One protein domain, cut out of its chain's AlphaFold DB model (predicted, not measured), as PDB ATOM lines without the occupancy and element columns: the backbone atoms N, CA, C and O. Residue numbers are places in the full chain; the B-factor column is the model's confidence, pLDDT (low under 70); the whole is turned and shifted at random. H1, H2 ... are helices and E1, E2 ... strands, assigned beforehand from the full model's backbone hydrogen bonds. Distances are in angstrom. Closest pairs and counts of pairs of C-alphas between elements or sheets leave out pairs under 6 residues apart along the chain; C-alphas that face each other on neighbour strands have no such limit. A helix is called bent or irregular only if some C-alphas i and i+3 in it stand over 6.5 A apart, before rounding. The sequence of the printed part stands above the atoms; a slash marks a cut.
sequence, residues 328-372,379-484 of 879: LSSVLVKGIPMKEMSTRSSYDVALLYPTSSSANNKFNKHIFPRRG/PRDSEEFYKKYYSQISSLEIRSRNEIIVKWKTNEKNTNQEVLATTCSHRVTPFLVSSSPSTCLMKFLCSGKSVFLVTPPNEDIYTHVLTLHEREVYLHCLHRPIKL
ATOM      1  N   LEU A 328     196.815 204.786 268.338       86.94
ATOM      2  CA  LEU A 328     197.711 205.527 267.463       86.94
ATOM      3  C   LEU A 328     197.095 205.636 266.067       86.94
ATOM      4  O   LEU A 328     196.354 204.764 265.618       86.94
ATOM      5  N   SER A 329     197.408 206.735 265.399       88.38
ATOM      6  CA  SER A 329     197.281 206.878 263.953       88.38
ATOM      7  C   SER A 329     198.681 206.906 263.349       88.38
ATOM      8  O   SER A 329     199.672 207.125 264.055       88.38
ATOM      9  N   SER A 330     198.772 206.686 262.037       89.50
ATOM     10  CA  SER A 330     200.040 206.754 261.318       89.50
ATOM     11  C   SER A 330     199.958 207.668 260.101       89.50
ATOM     12  O   SER A 330     198.938 207.712 259.413       89.50
ATOM     13  N   VAL A 331     201.033 208.418 259.864       91.69
ATOM     14  CA  VAL A 331     201.220 209.307 258.714       91.69
ATOM     15  C   VAL A 331     202.485 208.881 257.976       91.69
ATOM     16  O   VAL A 331     203.568 208.870 258.560       91.69
ATOM     17  N   LEU A 332     202.352 208.565 256.689       93.44
ATOM     18  CA  LEU A 332     203.458 208.228 255.799       93.44
ATOM     19  C   LEU A 332     203.922 209.484 255.066       93.44
ATOM     20  O   LEU A 332     203.250 209.957 254.146       93.44
ATOM     21  N   VAL A 333     205.073 210.015 255.473       93.81
ATOM     22  CA  VAL A 333     205.737 211.148 254.824       93.81
ATOM     23  C   VAL A 333     206.510 210.638 253.616       93.81
ATOM     24  O   VAL A 333     207.556 210.016 253.775       93.81
ATOM     25  N   LYS A 334     205.997 210.908 252.416       92.44
ATOM     26  CA  LYS A 334     206.596 210.501 251.144       92.44
ATOM     27  C   LYS A 334     207.500 211.558 250.530       92.44
ATOM     28  O   LYS A 334     207.306 212.760 250.729       92.44
ATOM     29  N   GLY A 335     208.415 211.106 249.675       87.44
ATOM     30  CA  GLY A 335     209.191 211.993 248.806       87.44
ATOM     31  C   GLY A 335     210.319 212.739 249.519       87.44
ATOM     32  O   GLY A 335     210.697 213.822 249.082       87.44
ATOM     33  N   ILE A 336     210.842 212.183 250.616       87.12
ATOM     34  CA  ILE A 336     211.924 212.784 251.406       87.12
ATOM     35  C   ILE A 336     213.200 212.810 250.547       87.12
ATOM     36  O   ILE A 336     213.685 211.741 250.166       87.12
ATOM     37  N   PRO A 337     213.752 213.993 250.215       82.56
ATOM     38  CA  PRO A 337     214.886 214.095 249.306       82.56
ATOM     39  C   PRO A 337     216.198 213.803 250.039       82.56
ATOM     40  O   PRO A 337     216.658 214.608 250.850       82.56
ATOM     41  N   MET A 338     216.843 212.681 249.716       73.62
ATOM     42  CA  MET A 338     218.159 212.329 250.256       73.62
ATOM     43  C   MET A 338     219.238 212.377 249.170       73.62
ATOM     44  O   MET A 338     218.993 212.088 247.997       73.62
ATOM     45  N   LYS A 339     220.454 212.768 249.570       65.62
ATOM     46  CA  LYS A 339     221.661 212.694 248.739       65.62
ATOM     47  C   LYS A 339     222.480 211.499 249.212       65.62
ATOM     48  O   LYS A 339     223.245 211.628 250.165       65.62
ATOM     49  N   GLU A 340     222.308 210.363 248.552       56.72
ATOM     50  CA  GLU A 340     223.217 209.227 248.705       56.72
ATOM     51  C   GLU A 340     224.360 209.334 247.684       56.72
ATOM     52  O   GLU A 340     224.441 210.307 246.928       56.72
ATOM     53  N   MET A 341     225.297 208.384 247.725       47.69
ATOM     54  CA  MET A 341     226.526 208.347 246.920       47.69
ATOM     55  C   MET A 341     226.241 208.563 245.416       47.69
ATOM     56  O   MET A 341     225.992 207.619 244.675       47.69
ATOM     57  N   SER A 342     226.307 209.818 244.960       49.53
ATOM     58  CA  SER A 342     226.057 210.317 243.590       49.53
ATOM     59  C   SER A 342     224.615 210.329 243.034       49.53
ATOM     60  O   SER A 342     224.413 210.945 241.990       49.53
ATOM     61  N   THR A 343     223.592 209.803 243.723       46.62
ATOM     62  CA  THR A 343     222.186 209.848 243.245       46.62
ATOM     63  C   THR A 343     221.216 210.501 244.240       46.62
ATOM     64  O   THR A 343     221.424 210.511 245.456       46.62
ATOM     65  N   ARG A 344     220.138 211.106 243.711       57.72
ATOM     66  CA  ARG A 344     219.001 211.596 244.508       57.72
ATOM     67  C   ARG A 344     217.922 210.522 244.542       57.72
ATOM     68  O   ARG A 344     217.255 210.306 243.534       57.72
ATOM     69  N   SER A 345     217.729 209.928 245.709       66.38
ATOM     70  CA  SER A 345     216.671 208.953 245.969       66.38
ATOM     71  C   SER A 345     215.609 209.561 246.886       66.38
ATOM     72  O   SER A 345     215.917 210.364 247.773       66.38
ATOM     73  N   SER A 346     214.349 209.205 246.642       71.75
ATOM     74  CA  SER A 346     213.198 209.628 247.439       71.75
ATOM     75  C   SER A 346     212.761 208.502 248.364       71.75
ATOM     76  O   SER A 346     212.440 207.416 247.881       71.75
ATOM     77  N   TYR A 347     212.702 208.774 249.664       86.25
ATOM     78  CA  TYR A 347     212.306 207.788 250.671       86.25
ATOM     79  C   TYR A 347     211.000 208.184 251.359       86.25
ATOM     80  O   TYR A 347     210.618 209.359 251.376       86.25
ATOM     81  N   ASP A 348     210.354 207.186 251.955       91.94
ATOM     82  CA  ASP A 348     209.135 207.344 252.736       91.94
ATOM     83  C   ASP A 348     209.434 207.045 254.219       91.94
ATOM     84  O   ASP A 348     210.185 206.118 254.530       91.94
ATOM     85  N   VAL A 349     208.853 207.816 255.145       94.75
ATOM     86  CA  VAL A 349     208.959 207.594 256.601       94.75
ATOM     87  C   VAL A 349     207.570 207.558 257.224       94.75
ATOM     88  O   VAL A 349     206.825 208.536 257.155       94.75
ATOM     89  N   ALA A 350     207.240 206.442 257.872       93.31
ATOM     90  CA  ALA A 350     206.043 206.316 258.692       93.31
ATOM     91  C   ALA A 350     206.277 206.934 260.080       93.31
ATOM     92  O   ALA A 350     207.232 206.585 260.782       93.31
ATOM     93  N   LEU A 351     205.387 207.840 260.476       94.94
ATOM     94  CA  LEU A 351     205.323 208.451 261.801       94.94
ATOM     95  C   LEU A 351     204.071 207.949 262.530       94.94
ATOM     96  O   LEU A 351     203.008 207.807 261.924       94.94
ATOM     97  N   LEU A 352     204.191 207.695 263.830       93.00
ATOM     98  CA  LEU A 352     203.110 207.333 264.745       93.00
ATOM     99  C   LEU A 352     202.763 208.525 265.639       93.00
ATOM    100  O   LEU A 352     203.653 209.268 266.055       93.00
ATOM    101  N   TYR A 353     201.479 208.693 265.953       91.56
ATOM    102  CA  TYR A 353     200.998 209.767 266.825       91.56
ATOM    103  C   TYR A 353     199.683 209.394 267.528       91.56
ATOM    104  O   TYR A 353     198.904 208.599 266.993       91.56
ATOM    105  N   PRO A 354     199.390 209.948 268.719       86.50
ATOM    106  CA  PRO A 354     198.164 209.639 269.445       86.50
ATOM    107  C   PRO A 354     196.937 210.282 268.787       86.50
ATOM    108  O   PRO A 354     196.873 211.504 268.596       86.50
ATOM    109  N   THR A 355     195.916 209.467 268.516       73.25
ATOM    110  CA  THR A 355     194.608 209.956 268.064       73.25
ATOM    111  C   THR A 355     193.806 210.421 269.276       73.25
ATOM    112  O   THR A 355     193.213 209.614 269.994       73.25
ATOM    113  N   SER A 356     193.777 211.731 269.527       57.22
ATOM    114  CA  SER A 356     192.948 212.292 270.597       57.22
ATOM    115  C   SER A 356     191.458 212.086 270.293       57.22
ATOM    116  O   SER A 356     191.022 212.200 269.147       57.22
ATOM    117  N   SER A 357     190.632 211.846 271.317       44.19
ATOM    118  CA  SER A 357     189.168 211.716 271.154       44.19
ATOM    119  C   SER A 357     188.508 212.976 270.559       44.19
ATOM    120  O   SER A 357     187.412 212.904 269.999       44.19
ATOM    121  N   SER A 358     189.213 214.115 270.619       38.94
ATOM    122  CA  SER A 358     188.859 215.403 270.005       38.94
ATOM    123  C   SER A 358     189.036 215.435 268.473       38.94
ATOM    124  O   SER A 358     188.485 216.303 267.797       38.94
ATOM    125  N   ALA A 359     189.689 214.430 267.869       41.19
ATOM    126  CA  ALA A 359     189.708 214.235 266.413       41.19
ATOM    127  C   ALA A 359     188.302 213.998 265.806       41.19
ATOM    128  O   ALA A 359     188.131 214.073 264.590       41.19
ATOM    129  N   ASN A 360     187.271 213.792 266.640       41.31
ATOM    130  CA  ASN A 360     185.858 213.844 266.245       41.31
ATOM    131  C   ASN A 360     185.362 215.241 265.816       41.31
ATOM    132  O   ASN A 360     184.227 215.357 265.343       41.31
ATOM    133  N   ASN A 361     186.171 216.298 265.950       44.69
ATOM    134  CA  ASN A 361     185.821 217.625 265.455       44.69
ATOM    135  C   ASN A 361     185.460 217.586 263.962       44.69
ATOM    136  O   ASN A 361     186.257 217.176 263.117       44.69
ATOM    137  N   LYS A 362     184.255 218.076 263.625       44.19
ATOM    138  CA  LYS A 362     183.720 218.123 262.246       44.19
ATOM    139  C   LYS A 362     184.698 218.772 261.254       44.19
ATOM    140  O   LYS A 362     184.688 218.415 260.079       44.19
ATOM    141  N   PHE A 363     185.541 219.677 261.748       42.69
ATOM    142  CA  PHE A 363     186.568 220.392 261.001       42.69
ATOM    143  C   PHE A 363     187.699 219.495 260.477       42.69
ATOM    144  O   PHE A 363     188.159 219.737 259.370       42.69
ATOM    145  N   ASN A 364     188.095 218.418 261.167       50.94
ATOM    146  CA  ASN A 364     189.282 217.634 260.778       50.94
ATOM    147  C   ASN A 364     189.031 216.617 259.647       50.94
ATOM    148  O   ASN A 364     189.988 216.119 259.058       50.94
ATOM    149  N   LYS A 365     187.765 216.352 259.287       50.47
ATOM    150  CA  LYS A 365     187.351 215.353 258.272       50.47
ATOM    151  C   LYS A 365     187.973 215.524 256.876       50.47
ATOM    152  O   LYS A 365     187.885 214.616 256.057       50.47
ATOM    153  N   HIS A 366     188.496 216.712 256.577       51.00
ATOM    154  CA  HIS A 366     189.080 217.064 255.280       51.00
ATOM    155  C   HIS A 366     190.619 217.031 255.268       51.00
ATOM    156  O   HIS A 366     191.213 217.230 254.210       51.00
ATOM    157  N   ILE A 367     191.232 216.850 256.443       54.12
ATOM    158  CA  ILE A 367     192.679 216.704 256.662       54.12
ATOM    159  C   ILE A 367     192.974 215.220 256.883       54.12
ATOM    160  O   ILE A 367     193.793 214.626 256.189       54.12
ATOM    161  N   PHE A 368     192.208 214.612 257.790       60.97
ATOM    162  CA  PHE A 368     192.166 213.177 258.011       60.97
ATOM    163  C   PHE A 368     190.880 212.639 257.377       60.97
ATOM    164  O   PHE A 368     189.795 212.909 257.913       60.97
ATOM    165  N   PRO A 369     190.954 211.934 256.227       50.75
ATOM    166  CA  PRO A 369     189.771 211.381 255.586       50.75
ATOM    167  C   PRO A 369     189.052 210.469 256.576       50.75
ATOM    168  O   PRO A 369     189.660 209.649 257.266       50.75
ATOM    169  N   ARG A 370     187.740 210.667 256.701       47.03
ATOM    170  CA  ARG A 370     186.962 210.003 257.741       47.03
ATOM    171  C   ARG A 370     187.007 208.489 257.527       47.03
ATOM    172  O   ARG A 370     186.594 208.007 256.475       47.03
ATOM    173  N   ARG A 371     187.471 207.769 258.558       49.53
ATOM    174  CA  ARG A 371     187.305 206.318 258.760       49.53
ATOM    175  C   ARG A 371     185.968 205.881 258.157       49.53
ATOM    176  O   ARG A 371     184.944 206.412 258.585       49.53
ATOM    177  N   GLY A 372     186.011 204.995 257.156       41.53
ATOM    178  CA  GLY A 372     184.902 204.780 256.222       41.53
ATOM    179  C   GLY A 372     183.546 204.683 256.921       41.53
ATOM    180  O   GLY A 372     183.361 203.819 257.777       41.53
ATOM    181  N   PRO A 379     182.620 198.318 269.560       77.00
ATOM    182  CA  PRO A 379     183.165 198.899 270.786       77.00
ATOM    183  C   PRO A 379     184.586 198.384 271.037       77.00
ATOM    184  O   PRO A 379     184.832 197.199 270.827       77.00
ATOM    185  N   ARG A 380     185.513 199.246 271.478       69.25
ATOM    186  CA  ARG A 380     186.921 198.853 271.711       69.25
ATOM    187  C   ARG A 380     187.047 197.682 272.688       69.25
ATOM    188  O   ARG A 380     187.838 196.784 272.449       69.25
ATOM    189  N   ASP A 381     186.180 197.642 273.689       72.62
ATOM    190  CA  ASP A 381     186.270 196.699 274.808       72.62
ATOM    191  C   ASP A 381     185.325 195.501 274.593       72.62
ATOM    192  O   ASP A 381     184.676 195.013 275.514       72.62
ATOM    193  N   SER A 382     185.167 195.075 273.333       84.19
ATOM    194  CA  SER A 382     184.289 193.968 272.945       84.19
ATOM    195  C   SER A 382     185.069 192.791 272.371       84.19
ATOM    196  O   SER A 382     186.063 192.955 271.664       84.19
ATOM    197  N   GLU A 383     184.553 191.584 272.600       87.94
ATOM    198  CA  GLU A 383     185.067 190.340 272.022       87.94
ATOM    199  C   GLU A 383     185.251 190.423 270.495       87.94
ATOM    200  O   GLU A 383     186.246 189.929 269.960       87.94
ATOM    201  N   GLU A 384     184.329 191.081 269.782       87.81
ATOM    202  CA  GLU A 384     184.433 191.274 268.332       87.81
ATOM    203  C   GLU A 384     185.626 192.172 267.958       87.81
ATOM    204  O   GLU A 384     186.324 191.891 266.983       87.81
ATOM    205  N   PHE A 385     185.923 193.215 268.744       86.38
ATOM    206  CA  PHE A 385     187.095 194.065 268.521       86.38
ATOM    207  C   PHE A 385     188.391 193.276 268.705       86.38
ATOM    208  O   PHE A 385     189.238 193.278 267.808       86.38
ATOM    209  N   TYR A 386     188.520 192.538 269.809       87.75
ATOM    210  CA  TYR A 386     189.691 191.697 270.062       87.75
ATOM    211  C   TYR A 386     189.874 190.641 268.967       87.75
ATOM    212  O   TYR A 386     190.940 190.574 268.350       87.75
ATOM    213  N   LYS A 387     188.823 189.882 268.630       89.06
ATOM    214  CA  LYS A 387     188.867 188.873 267.557       89.06
ATOM    215  C   LYS A 387     189.199 189.454 266.185       89.06
ATOM    216  O   LYS A 387     189.829 188.765 265.383       89.06
ATOM    217  N   LYS A 388     188.805 190.695 265.895       87.56
ATOM    218  CA  LYS A 388     189.040 191.338 264.595       87.56
ATOM    219  C   LYS A 388     190.419 191.973 264.464       87.56
ATOM    220  O   LYS A 388     191.030 191.839 263.409       87.56
ATOM    221  N   TYR A 389     190.877 192.684 265.492       87.06
ATOM    222  CA  TYR A 389     192.094 193.495 265.418       87.06
ATOM    223  C   TYR A 389     193.301 192.813 266.072       87.06
ATOM    224  O   TYR A 389     194.371 192.789 265.468       87.06
ATOM    225  N   TYR A 390     193.150 192.191 267.247       89.06
ATOM    226  CA  TYR A 390     194.288 191.550 267.922       89.06
ATOM    227  C   TYR A 390     194.703 190.234 267.244       89.06
ATOM    228  O   TYR A 390     195.850 189.813 267.362       89.06
ATOM    229  N   SER A 391     193.820 189.607 266.462       89.06
ATOM    230  CA  SER A 391     194.178 188.456 265.621       89.06
ATOM    231  C   SER A 391     195.148 188.805 264.488       89.06
ATOM    232  O   SER A 391     195.891 187.927 264.046       89.06
ATOM    233  N   GLN A 392     195.191 190.072 264.058       87.69
ATOM    234  CA  GLN A 392     196.022 190.561 262.952       87.69
ATOM    235  C   GLN A 392     197.342 191.206 263.408       87.69
ATOM    236  O   GLN A 392     198.112 191.640 262.550       87.69
ATOM    237  N   ILE A 393     197.643 191.278 264.714       89.19
ATOM    238  CA  ILE A 393     198.961 191.765 265.165       89.19
ATOM    239  C   ILE A 393     200.070 190.903 264.557       89.19
ATOM    240  O   ILE A 393     199.888 189.692 264.395       89.19
ATOM    241  N   SER A 394     201.205 191.538 264.256       87.94
ATOM    242  CA  SER A 394     202.372 191.032 263.508       87.94
ATOM    243  C   SER A 394     202.319 191.225 261.992       87.94
ATOM    244  O   SER A 394     203.347 191.081 261.327       87.94
ATOM    245  N   SER A 395     201.159 191.592 261.445       85.25
ATOM    246  CA  SER A 395     200.966 191.749 260.000       85.25
ATOM    247  C   SER A 395     201.295 193.149 259.470       85.25
ATOM    248  O   SER A 395     201.471 193.305 258.264       85.25
ATOM    249  N   LEU A 396     201.331 194.177 260.333       83.50
ATOM    250  CA  LEU A 396     201.356 195.606 259.969       83.50
ATOM    251  C   LEU A 396     200.161 196.083 259.114       83.50
ATOM    252  O   LEU A 396     200.067 197.274 258.797       83.50
ATOM    253  N   GLU A 397     199.224 195.205 258.740       84.38
ATOM    254  CA  GLU A 397     198.136 195.534 257.816       84.38
ATOM    255  C   GLU A 397     197.179 196.575 258.394       84.38
ATOM    256  O   GLU A 397     196.686 197.433 257.665       84.38
ATOM    257  N   ILE A 398     196.907 196.521 259.704       79.25
ATOM    258  CA  ILE A 398     196.017 197.480 260.373       79.25
ATOM    259  C   ILE A 398     196.594 198.894 260.282       79.25
ATOM    260  O   ILE A 398     195.837 199.828 260.010       79.25
ATOM    261  N   ARG A 399     197.911 199.059 260.463       83.25
ATOM    262  CA  ARG A 399     198.581 200.349 260.273       83.25
ATOM    263  C   ARG A 399     198.494 200.765 258.805       83.25
ATOM    264  O   ARG A 399     197.887 201.787 258.510       83.25
ATOM    265  N   SER A 400     199.004 199.940 257.890       82.56
ATOM    266  CA  SER A 400     199.109 200.270 256.460       82.56
ATOM    267  C   SER A 400     197.758 200.555 255.783       82.56
ATOM    268  O   SER A 400     197.679 201.425 254.921       82.56
ATOM    269  N   ARG A 401     196.665 199.886 256.188       79.81
ATOM    270  CA  ARG A 401     195.299 200.154 255.682       79.81
ATOM    271  C   ARG A 401     194.731 201.510 256.119       79.81
ATOM    272  O   ARG A 401     193.806 202.001 255.479       79.81
ATOM    273  N   ASN A 402     195.226 202.079 257.219       75.94
ATOM    274  CA  ASN A 402     194.715 203.314 257.827       75.94
ATOM    275  C   ASN A 402     195.747 204.460 257.805       75.94
ATOM    276  O   ASN A 402     195.534 205.494 258.435       75.94
ATOM    277  N   GLU A 403     196.871 204.272 257.111       84.19
ATOM    278  CA  GLU A 403     197.993 205.202 257.101       84.19
ATOM    279  C   GLU A 403     197.714 206.412 256.196       84.19
ATOM    280  O   GLU A 403     197.374 206.287 255.019       84.19
ATOM    281  N   ILE A 404     197.847 207.615 256.754       87.19
ATOM    282  CA  ILE A 404     197.567 208.871 256.055       87.19
ATOM    283  C   ILE A 404     198.784 209.263 255.219       87.19
ATOM    284  O   ILE A 404     199.855 209.551 255.752       87.19
ATOM    285  N   ILE A 405     198.621 209.309 253.901       88.62
ATOM    286  CA  ILE A 405     199.705 209.666 252.984       88.62
ATOM    287  C   ILE A 405     199.828 211.190 252.889       88.62
ATOM    288  O   ILE A 405     198.878 211.887 252.524       88.62
ATOM    289  N   VAL A 406     201.029 211.699 253.158       90.81
ATOM    290  CA  VAL A 406     201.417 213.097 252.933       90.81
ATOM    291  C   VAL A 406     202.740 213.145 252.181       90.81
ATOM    292  O   VAL A 406     203.543 212.223 252.259       90.81
ATOM    293  N   LYS A 407     202.993 214.218 251.438       91.69
ATOM    294  CA  LYS A 407     204.200 214.376 250.618       91.69
ATOM    295  C   LYS A 407     205.001 215.581 251.090       91.69
ATOM    296  O   LYS A 407     204.418 216.639 251.329       91.69
ATOM    297  N   TRP A 408     206.321 215.437 251.193       91.69
ATOM    298  CA  TRP A 408     207.230 216.566 251.398       91.69
ATOM    299  C   TRP A 408     207.101 217.532 250.215       91.69
ATOM    300  O   TRP A 408     207.365 217.163 249.070       91.69
ATOM    301  N   LYS A 409     206.752 218.791 250.492       88.12
ATOM    302  CA  LYS A 409     206.817 219.893 249.526       88.12
ATOM    303  C   LYS A 409     207.883 220.886 249.988       88.12
ATOM    304  O   LYS A 409     207.919 221.280 251.149       88.12
ATOM    305  N   THR A 410     208.793 221.262 249.090       83.69
ATOM    306  CA  THR A 410     209.825 222.264 249.392       83.69
ATOM    307  C   THR A 410     209.155 223.581 249.778       83.69
ATOM    308  O   THR A 410     208.236 224.025 249.088       83.69
ATOM    309  N   ASN A 411     209.589 224.183 250.887       73.88
ATOM    310  CA  ASN A 411     209.025 225.445 251.357       73.88
ATOM    311  C   ASN A 411     209.343 226.593 250.385       73.88
ATOM    312  O   ASN A 411     210.449 226.669 249.841       73.88
ATOM    313  N   GLU A 412     208.396 227.507 250.217       71.50
ATOM    314  CA  GLU A 412     208.633 228.784 249.553       71.50
ATOM    315  C   GLU A 412     209.445 229.703 250.478       71.50
ATOM    316  O   GLU A 412     209.303 229.676 251.701       71.50
ATOM    317  N   LYS A 413     210.333 230.531 249.912       65.00
ATOM    318  CA  LYS A 413     211.335 231.289 250.695       65.00
ATOM    319  C   LYS A 413     210.751 232.290 251.707       65.00
ATOM    320  O   LYS A 413     211.498 232.770 252.552       65.00
ATOM    321  N   ASN A 414     209.454 232.594 251.622       63.91
ATOM    322  CA  ASN A 414     208.795 233.671 252.366       63.91
ATOM    323  C   ASN A 414     207.742 233.178 253.380       63.91
ATOM    324  O   ASN A 414     207.087 233.999 254.019       63.91
ATOM    325  N   THR A 415     207.535 231.865 253.538       70.94
ATOM    326  CA  THR A 415     206.515 231.343 254.462       70.94
ATOM    327  C   THR A 415     206.997 231.431 255.911       70.94
ATOM    328  O   THR A 415     207.776 230.585 256.355       70.94
ATOM    329  N   ASN A 416     206.522 232.429 256.667       72.00
ATOM    330  CA  ASN A 416     206.742 232.467 258.114       72.00
ATOM    331  C   ASN A 416     205.895 231.379 258.792       72.00
ATOM    332  O   ASN A 416     204.666 231.389 258.731       72.00
ATOM    333  N   GLN A 417     206.579 230.441 259.439       70.69
ATOM    334  CA  GLN A 417     205.975 229.293 260.091       70.69
ATOM    335  C   GLN A 417     205.255 229.642 261.403       70.69
ATOM    336  O   GLN A 417     204.260 229.004 261.737       70.69
ATOM    337  N   GLU A 418     205.724 230.658 262.131       69.88
ATOM    338  CA  GLU A 418     205.188 231.049 263.445       69.88
ATOM    339  C   GLU A 418     203.762 231.619 263.355       69.88
ATOM    340  O   GLU A 418     203.028 231.641 264.339       69.88
ATOM    341  N   VAL A 419     203.350 232.043 262.155       74.25
ATOM    342  CA  VAL A 419     202.041 232.653 261.862       74.25
ATOM    343  C   VAL A 419     201.057 231.635 261.254       74.25
ATOM    344  O   VAL A 419     199.917 231.968 260.930       74.25
ATOM    345  N   LEU A 420     201.463 230.373 261.073       80.50
ATOM    346  CA  LEU A 420     200.599 229.349 260.487       80.50
ATOM    347  C   LEU A 420     199.510 228.928 261.476       80.50
ATOM    348  O   LEU A 420     199.779 228.301 262.497       80.50
ATOM    349  N   ALA A 421     198.252 229.219 261.143       83.06
ATOM    350  CA  ALA A 421     197.110 228.787 261.938       83.06
ATOM    351  C   ALA A 421     196.997 227.251 261.948       83.06
ATOM    352  O   ALA A 421     196.779 226.623 260.910       83.06
ATOM    353  N   THR A 422     197.104 226.641 263.128       83.75
ATOM    354  CA  THR A 422     197.004 225.186 263.317       83.75
ATOM    355  C   THR A 422     195.677 224.808 263.963       83.75
ATOM    356  O   THR A 422     195.280 225.411 264.956       83.75
ATOM    357  N   THR A 423     195.005 223.778 263.446       83.12
ATOM    358  CA  THR A 423     193.752 223.259 264.030       83.12
ATOM    359  C   THR A 423     194.027 222.263 265.163       83.12
ATOM    360  O   THR A 423     193.257 222.169 266.115       83.12
ATOM    361  N   CYS A 424     195.128 221.513 265.073       82.62
ATOM    362  CA  CYS A 424     195.648 220.665 266.146       82.62
ATOM    363  C   CYS A 424     197.132 220.351 265.910       82.62
ATOM    364  O   CYS A 424     197.632 220.481 264.790       82.62
ATOM    365  N   SER A 425     197.818 219.929 266.971       88.88
ATOM    366  CA  SER A 425     199.242 219.592 266.967       88.88
ATOM    367  C   SER A 425     199.420 218.267 267.697       88.88
ATOM    368  O   SER A 425     198.940 218.119 268.820       88.88
ATOM    369  N   HIS A 426     200.090 217.305 267.071       88.88
ATOM    370  CA  HIS A 426     200.324 215.981 267.642       88.88
ATOM    371  C   HIS A 426     201.820 215.737 267.763       88.88
ATOM    372  O   HIS A 426     202.549 215.896 266.787       88.88
ATOM    373  N   ARG A 427     202.279 215.320 268.943       92.06
ATOM    374  CA  ARG A 427     203.630 214.781 269.101       92.06
ATOM    375  C   ARG A 427     203.756 213.509 268.269       92.06
ATOM    376  O   ARG A 427     202.821 212.706 268.247       92.06
ATOM    377  N   VAL A 428     204.880 213.343 267.580       94.19
ATOM    378  CA  VAL A 428     205.114 212.193 266.699       94.19
ATOM    379  C   VAL A 428     206.349 211.411 267.105       94.19
ATOM    380  O   VAL A 428     207.278 211.954 267.698       94.19
ATOM    381  N   THR A 429     206.388 210.147 266.698       94.56
ATOM    382  CA  THR A 429     207.603 209.338 266.727       94.56
ATOM    383  C   THR A 429     207.742 208.508 265.446       94.56
ATOM    384  O   THR A 429     206.724 208.052 264.923       94.56
ATOM    385  N   PRO A 430     208.949 208.304 264.882       95.00
ATOM    386  CA  PRO A 430     209.130 207.395 263.753       95.00
ATOM    387  C   PRO A 430     208.735 205.960 264.108       95.00
ATOM    388  O   PRO A 430     209.019 205.499 265.209       95.00
ATOM    389  N   PHE A 431     208.144 205.232 263.159       91.50
ATOM    390  CA  PHE A 431     207.906 203.790 263.289       91.50
ATOM    391  C   PHE A 431     209.230 203.001 263.259       91.50
ATOM    392  O   PHE A 431     209.466 202.165 264.117       91.50
ATOM    393  N   LEU A 432     210.136 203.319 262.324       89.75
ATOM    394  CA  LEU A 432     211.480 202.728 262.248       89.75
ATOM    395  C   LEU A 432     212.542 203.796 262.512       89.75
ATOM    396  O   LEU A 432     213.054 204.416 261.572       89.75
ATOM    397  N   VAL A 433     212.856 204.033 263.788       88.19
ATOM    398  CA  VAL A 433     213.781 205.098 264.229       88.19
ATOM    399  C   VAL A 433     215.208 204.924 263.691       88.19
ATOM    400  O   VAL A 433     215.839 205.906 263.308       88.19
ATOM    401  N   SER A 434     215.688 203.682 263.588       85.62
ATOM    402  CA  SER A 434     217.046 203.322 263.153       85.62
ATOM    403  C   SER A 434     217.283 203.444 261.644       85.62
ATOM    404  O   SER A 434     218.431 203.428 261.203       85.62
ATOM    405  N   SER A 435     216.227 203.579 260.836       89.81
ATOM    406  CA  SER A 435     216.364 203.656 259.379       89.81
ATOM    407  C   SER A 435     217.043 204.960 258.930       89.81
ATOM    408  O   SER A 435     216.827 206.030 259.514       89.81
ATOM    409  N   SER A 436     217.840 204.896 257.856       89.38
ATOM    410  CA  SER A 436     218.504 206.073 257.273       89.38
ATOM    411  C   SER A 436     217.523 207.204 256.911       89.38
ATOM    412  O   SER A 436     217.831 208.354 257.238       89.38
ATOM    413  N   PRO A 437     216.328 206.933 256.335       91.44
ATOM    414  CA  PRO A 437     215.325 207.964 256.065       91.44
ATOM    415  C   PRO A 437     214.777 208.635 257.327       91.44
ATOM    416  O   PRO A 437     214.775 209.866 257.397       91.44
ATOM    417  N   SER A 438     214.389 207.865 258.353       92.94
ATOM    418  CA  SER A 438     213.935 208.427 259.636       92.94
ATOM    419  C   SER A 438     215.030 209.260 260.290       92.94
ATOM    420  O   SER A 438     214.782 210.387 260.714       92.94
ATOM    421  N   THR A 439     216.263 208.749 260.314       92.00
ATOM    422  CA  THR A 439     217.421 209.462 260.865       92.00
ATOM    423  C   THR A 439     217.689 210.768 260.115       92.00
ATOM    424  O   THR A 439     217.999 211.779 260.744       92.00
ATOM    425  N   CYS A 440     217.551 210.783 258.785       91.38
ATOM    426  CA  CYS A 440     217.712 211.990 257.975       91.38
ATOM    427  C   CYS A 440     216.607 213.020 258.268       91.38
ATOM    428  O   CYS A 440     216.917 214.176 258.564       91.38
ATOM    429  N   LEU A 441     215.339 212.591 258.274       93.31
ATOM    430  CA  LEU A 441     214.182 213.439 258.578       93.31
ATOM    431  C   LEU A 441     214.273 214.038 259.990       93.31
ATOM    432  O   LEU A 441     214.138 215.248 260.157       93.31
ATOM    433  N   MET A 442     214.561 213.211 261.001       93.56
ATOM    434  CA  MET A 442     214.688 213.666 262.388       93.56
ATOM    435  C   MET A 442     215.883 214.608 262.562       93.56
ATOM    436  O   MET A 442     215.728 215.658 263.174       93.56
ATOM    437  N   LYS A 443     217.056 214.323 261.973       92.19
ATOM    438  CA  LYS A 443     218.208 215.250 262.019       92.19
ATOM    439  C   LYS A 443     217.923 216.580 261.317       92.19
ATOM    440  O   LYS A 443     218.384 217.617 261.790       92.19
ATOM    441  N   PHE A 444     217.164 216.572 260.220       92.31
ATOM    442  CA  PHE A 444     216.734 217.797 259.546       92.31
ATOM    443  C   PHE A 444     215.838 218.643 260.462       92.31
ATOM    444  O   PHE A 444     216.113 219.830 260.640       92.31
ATOM    445  N   LEU A 445     214.844 218.027 261.108       93.19
ATOM    446  CA  LEU A 445     213.947 218.698 262.055       93.19
ATOM    447  C   LEU A 445     214.699 219.213 263.296       93.19
ATOM    448  O   LEU A 445     214.579 220.381 263.662       93.19
ATOM    449  N   CYS A 446     215.581 218.396 263.874       91.25
ATOM    450  CA  CYS A 446     216.442 218.782 264.995       91.25
ATOM    451  C   CYS A 446     217.451 219.898 264.659       91.25
ATOM    452  O   CYS A 446     218.031 220.476 265.573       91.25
ATOM    453  N   SER A 447     217.655 220.241 263.378       91.06
ATOM    454  CA  SER A 447     218.445 221.416 262.973       91.06
ATOM    455  C   SER A 447     217.672 222.745 263.044       91.06
ATOM    456  O   SER A 447     218.177 223.767 262.583       91.06
ATOM    457  N   GLY A 448     216.447 222.737 263.589       86.88
ATOM    458  CA  GLY A 448     215.560 223.904 263.663       86.88
ATOM    459  C   GLY A 448     214.841 224.218 262.346       86.88
ATOM    460  O   GLY A 448     214.279 225.298 262.192       86.88
ATOM    461  N   LYS A 449     214.879 223.298 261.375       89.19
ATOM    462  CA  LYS A 449     214.166 223.419 260.097       89.19
ATOM    463  C   LYS A 449     212.860 222.651 260.153       89.19
ATOM    464  O   LYS A 449     212.761 221.642 260.841       89.19
ATOM    465  N   SER A 450     211.910 223.066 259.329       91.38
ATOM    466  CA  SER A 450     210.577 222.468 259.303       91.38
ATOM    467  C   SER A 450     210.250 221.878 257.947       91.38
ATOM    468  O   SER A 450     210.712 222.354 256.905       91.38
ATOM    469  N   VAL A 451     209.456 220.813 257.971       92.19
ATOM    470  CA  VAL A 451     209.053 220.071 256.780       92.19
ATOM    471  C   VAL A 451     207.594 220.369 256.496       92.19
ATOM    472  O   VAL A 451     206.709 220.048 257.287       92.19
ATOM    473  N   PHE A 452     207.362 220.993 255.349       91.25
ATOM    474  CA  PHE A 452     206.039 221.348 254.869       91.25
ATOM    475  C   PHE A 452     205.457 220.182 254.075       91.25
ATOM    476  O   PHE A 452     206.135 219.560 253.253       91.25
ATOM    477  N   LEU A 453     204.196 219.866 254.352       91.50
ATOM    478  CA  LEU A 453     203.546 218.649 253.891       91.50
ATOM    479  C   LEU A 453     202.232 218.971 253.189       91.50
ATOM    480  O   LEU A 453     201.470 219.837 253.625       91.50
ATOM    481  N   VAL A 454     201.955 218.232 252.121       89.00
ATOM    482  CA  VAL A 454     200.701 218.302 251.362       89.00
ATOM    483  C   VAL A 454     200.015 216.941 251.330       89.00
ATOM    484  O   VAL A 454     200.679 215.906 251.414       89.00
ATOM    485  N   THR A 455     198.689 216.929 251.199       85.88
ATOM    486  CA  THR A 455     197.887 215.698 251.141       85.88
ATOM    487  C   THR A 455     197.404 215.475 249.705       85.88
ATOM    488  O   THR A 455     196.578 216.258 249.226       85.88
ATOM    489  N   PRO A 456     197.873 214.426 249.001       81.31
ATOM    490  CA  PRO A 456     197.404 214.115 247.653       81.31
ATOM    491  C   PRO A 456     195.873 213.920 247.601       81.31
ATOM    492  O   PRO A 456     195.293 213.404 248.556       81.31
ATOM    493  N   PRO A 457     195.196 214.306 246.502       72.12
ATOM    494  CA  PRO A 457     195.756 214.861 245.265       72.12
ATOM    495  C   PRO A 457     196.002 216.381 245.302       72.12
ATOM    496  O   PRO A 457     196.553 216.922 244.350       72.12
ATOM    497  N   ASN A 458     195.588 217.089 246.360       71.25
ATOM    498  CA  ASN A 458     195.687 218.549 246.426       71.25
ATOM    499  C   ASN A 458     197.068 218.972 246.954       71.25
ATOM    500  O   ASN A 458     197.246 219.243 248.141       71.25
ATOM    501  N   GLU A 459     198.056 218.983 246.057       78.44
ATOM    502  CA  GLU A 459     199.439 219.371 246.364       78.44
ATOM    503  C   GLU A 459     199.685 220.893 246.363       78.44
ATOM    504  O   GLU A 459     200.797 221.343 246.656       78.44
ATOM    505  N   ASP A 460     198.673 221.708 246.062       75.38
ATOM    506  CA  ASP A 460     198.820 223.163 245.967       75.38
ATOM    507  C   ASP A 460     199.007 223.800 247.350       75.38
ATOM    508  O   ASP A 460     199.913 224.615 247.547       75.38
ATOM    509  N   ILE A 461     198.205 223.376 248.330       80.44
ATOM    510  CA  ILE A 461     198.119 223.988 249.661       80.44
ATOM    511  C   ILE A 461     198.778 223.082 250.709       80.44
ATOM    512  O   ILE A 461     198.463 221.896 250.802       80.44
ATOM    513  N   TYR A 462     199.647 223.650 251.551       86.69
ATOM    514  CA  TYR A 462     200.192 222.959 252.723       86.69
ATOM    515  C   TYR A 462     199.067 222.530 253.675       86.69
ATOM    516  O   TYR A 462     198.254 223.347 254.104       86.69
ATOM    517  N   THR A 463     199.022 221.242 254.016       86.81
ATOM    518  CA  THR A 463     198.024 220.666 254.933       86.81
ATOM    519  C   THR A 463     198.607 220.386 256.311       86.81
ATOM    520  O   THR A 463     197.880 220.447 257.302       86.81
ATOM    521  N   HIS A 464     199.913 220.119 256.395       89.31
ATOM    522  CA  HIS A 464     200.604 219.901 257.662       89.31
ATOM    523  C   HIS A 464     202.010 220.514 257.660       89.31
ATOM    524  O   HIS A 464     202.602 220.754 256.606       89.31
ATOM    525  N   VAL A 465     202.566 220.710 258.855       92.31
ATOM    526  CA  VAL A 465     203.981 221.042 259.068       92.31
ATOM    527  C   VAL A 465     204.538 220.157 260.175       92.31
ATOM    528  O   VAL A 465     203.957 220.081 261.255       92.31
ATOM    529  N   LEU A 466     205.670 219.507 259.919       93.94
ATOM    530  CA  LEU A 466     206.503 218.913 260.963       93.94
ATOM    531  C   LEU A 466     207.529 219.944 261.424       93.94
ATOM    532  O   LEU A 466     208.229 220.527 260.594       93.94
ATOM    533  N   THR A 467     207.641 220.134 262.734       92.81
ATOM    534  CA  THR A 467     208.607 221.055 263.347       92.81
ATOM    535  C   THR A 467     209.119 220.508 264.667       92.81
ATOM    536  O   THR A 467     208.432 219.737 265.337       92.81
ATOM    537  N   LEU A 468     210.310 220.951 265.054       92.81
ATOM    538  CA  LEU A 468     210.781 220.842 266.426       92.81
ATOM    539  C   LEU A 468     210.135 221.953 267.272       92.81
ATOM    540  O   LEU A 468     210.137 223.109 266.854       92.81
ATOM    541  N   HIS A 469     209.646 221.608 268.462       89.50
ATOM    542  CA  HIS A 469     209.407 222.537 269.571       89.50
ATOM    543  C   HIS A 469     210.251 222.083 270.755       89.50
ATOM    544  O   HIS A 469     210.128 220.942 271.195       89.50
ATOM    545  N   GLU A 470     211.126 222.960 271.247       84.06
ATOM    546  CA  GLU A 470     212.122 222.692 272.297       84.06
ATOM    547  C   GLU A 470     213.047 221.490 272.008       84.06
ATOM    548  O   GLU A 470     214.196 221.669 271.606       84.06
ATOM    549  N   ARG A 471     212.565 220.263 272.242       85.06
ATOM    550  CA  ARG A 471     213.279 218.984 272.063       85.06
ATOM    551  C   ARG A 471     212.419 217.894 271.418       85.06
ATOM    552  O   ARG A 471     212.818 216.734 271.386       85.06
ATOM    553  N   GLU A 472     211.232 218.246 270.941       90.00
ATOM    554  CA  GLU A 472     210.176 217.303 270.585       90.00
ATOM    555  C   GLU A 472     209.614 217.637 269.203       90.00
ATOM    556  O   GLU A 472     209.426 218.806 268.866       90.00
ATOM    557  N   VAL A 473     209.345 216.619 268.384       93.38
ATOM    558  CA  VAL A 473     208.794 216.823 267.039       93.38
ATOM    559  C   VAL A 473     207.269 216.771 267.088       93.38
ATOM    560  O   VAL A 473     206.678 215.813 267.592       93.38
ATOM    561  N   TYR A 474     206.637 217.788 266.505       93.69
ATOM    562  CA  TYR A 474     205.189 217.905 266.385       93.69
ATOM    563  C   TYR A 474     204.754 217.957 264.920       93.69
ATOM    564  O   TYR A 474     205.314 218.698 264.111       93.69
ATOM    565  N   LEU A 475     203.709 217.193 264.602       92.69
ATOM    566  CA  LEU A 475     202.910 217.306 263.389       92.69
ATOM    567  C   LEU A 475     201.766 218.288 263.644       92.69
ATOM    568  O   LEU A 475     200.797 217.981 264.342       92.69
ATOM    569  N   HIS A 476     201.879 219.469 263.057       90.88
ATOM    570  CA  HIS A 476     200.845 220.490 263.055       90.88
ATOM    571  C   HIS A 476     199.913 220.278 261.874       90.88
ATOM    572  O   HIS A 476     200.360 220.223 260.731       90.88
ATOM    573  N   CYS A 477     198.614 220.204 262.139       87.38
ATOM    574  CA  CYS A 477     197.575 220.142 261.119       87.38
ATOM    575  C   CYS A 477     197.134 221.574 260.815       87.38
ATOM    576  O   CYS A 477     196.531 222.229 261.675       87.38
ATOM    577  N   LEU A 478     197.457 222.082 259.628       85.50
ATOM    578  CA  LEU A 478     197.166 223.465 259.265       85.50
ATOM    579  C   LEU A 478     195.665 223.668 259.053       85.50
ATOM    580  O   LEU A 478     194.956 222.798 258.547       85.50
ATOM    581  N   HIS A 479     195.169 224.840 259.432       79.44
ATOM    582  CA  HIS A 479     193.846 225.276 259.017       79.44
ATOM    583  C   HIS A 479     193.857 225.546 257.506       79.44
ATOM    584  O   HIS A 479     194.797 226.154 256.990       79.44
ATOM    585  N   ARG A 480     192.810 225.132 256.779       67.25
ATOM    586  CA  ARG A 480     192.650 225.563 255.380       67.25
ATOM    587  C   ARG A 480     192.568 227.093 255.328       67.25
ATOM    588  O   ARG A 480     191.947 227.675 256.216       67.25
ATOM    589  N   PRO A 481     193.143 227.750 254.304       58.75
ATOM    590  CA  PRO A 481     193.133 229.203 254.222       58.75
ATOM    591  C   PRO A 481     191.696 229.732 254.282       58.75
ATOM    592  O   PRO A 481     190.864 229.436 253.419       58.75
ATOM    593  N   ILE A 482     191.413 230.520 255.320       57.62
ATOM    594  CA  ILE A 482     190.184 231.308 255.415       57.62
ATOM    595  C   ILE A 482     190.168 232.237 254.197       57.62
ATOM    596  O   ILE A 482     191.203 232.794 253.828       57.62
ATOM    597  N   LYS A 483     189.009 232.423 253.556       58.25
ATOM    598  CA  LYS A 483     188.869 233.368 252.436       58.25
ATOM    599  C   LYS A 483     188.932 234.817 252.942       58.25
ATOM    600  O   LYS A 483     187.919 235.507 253.004       58.25
ATOM    601  N   LEU A 484     190.143 235.280 253.263       60.34
ATOM    602  CA  LEU A 484     190.453 236.637 253.738       60.34
ATOM    603  C   LEU A 484     190.018 237.737 252.751       60.34
ATOM    604  O   LEU A 484     189.866 238.884 253.149       60.34
TER     605      LEU A 484
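Overview. This is residues 328 to 372 and 379 to 484 of the 879 residues of an uncharacterized protein of Dictyostelium purpureum (UniProt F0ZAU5). A seven-stranded sheet curls into a nearly closed barrel, with helix H5 packed across one end of it; the short helix H4 grazes the sheet, and the chain before it sticks out at residues 381 to 388, of which 383 to 388 belong to H3, and at residues 391 to 396. The curled sheet is folded into two leaves, E2 E1 E3 facing E6 E7 E4, with E5 as the hinge. The printed part has 151 residues, with named elements in the order E1 E2 H1 H2 H3 H4 E3 E4 H5 E5 E6 E7. The sheet, E2 E1 E3 E5 E6 E7 E4, is mixed, and the class is mixed, helices and strands. The whole is compact, with a radius of gyration of the C-alphas of 16.6 A and spans of 53 by 46 by 32 A.

Along the chain. Across the sheet stand E2, residues 344 to 354, 32.6 A long; E1, residues 328 to 339, 31.2 A; E3, residues 404 to 409; E5, residues 451 to 454; E6, residues 464 to 469; E7, residues 472 to 478, 18.3 A; and E4, residues 422 to 427. The helices are H5, residues 436 to 446, 15.0 A long; H4, residues 397 to 401; H3, residues 383 to 392, 14.2 A; H1, residues 357 to 360; and H2, residues 362 to 366. H2 is irregular, with C-alphas 363 and 366 7.1 A apart. E1 begins with C-alpha 328 at (197.711, 205.527, 267.463), and E7 ends with C-alpha 478 at (197.166, 223.465, 259.265).

Arrangement. E1 bends by 54 degrees at residue 335 and forms a hairpin with E2, with N 333 and O 349 2.8 A apart. E3 is parallel to E1, with N 334 and O 406 at 2.8 A, and antiparallel to E5, with N 409 and O 452 at 2.9 A. E5 E6 E7 form a meander, each strand the antiparallel neighbour of the one before: N 451 and O 466 are 2.9 A apart, and N 469 and O 472 2.8 A. E4 is antiparallel to E7, with N 477 and O 424 at 2.8 A. Between the edge strands E2 and E4 the closest C-alphas, of Tyr 353 and Arg 427, are 6.1 A apart. H5 is on the sheet; its C-alpha of Leu 445 is 5.8 A from that of Leu 468 in E6. H4 only grazes the sheet with residues 399 to 401, and H2 only just, with residues 363 to 364. Every O i to N i+4 pair is within hydrogen-bond range in H4 and H5, 4 of 6 in H3 and 0 of 1 in H2, where 0 of 2 O i to N i+3 pairs are; H1 is too short for an O i to N i+4 pair.

Size, cuts and confidence. The C-alphas farthest apart, of Ser 342 and Glu 383, are 53.7 A apart. Residues 373 to 378 are not printed, and the gap is 15.8 A. The link E3 to E4 is long. Mean pLDDT of the printed part is 79.5, with residues 339 to 345, 356 to 372 and 480 to 484 among those under 70.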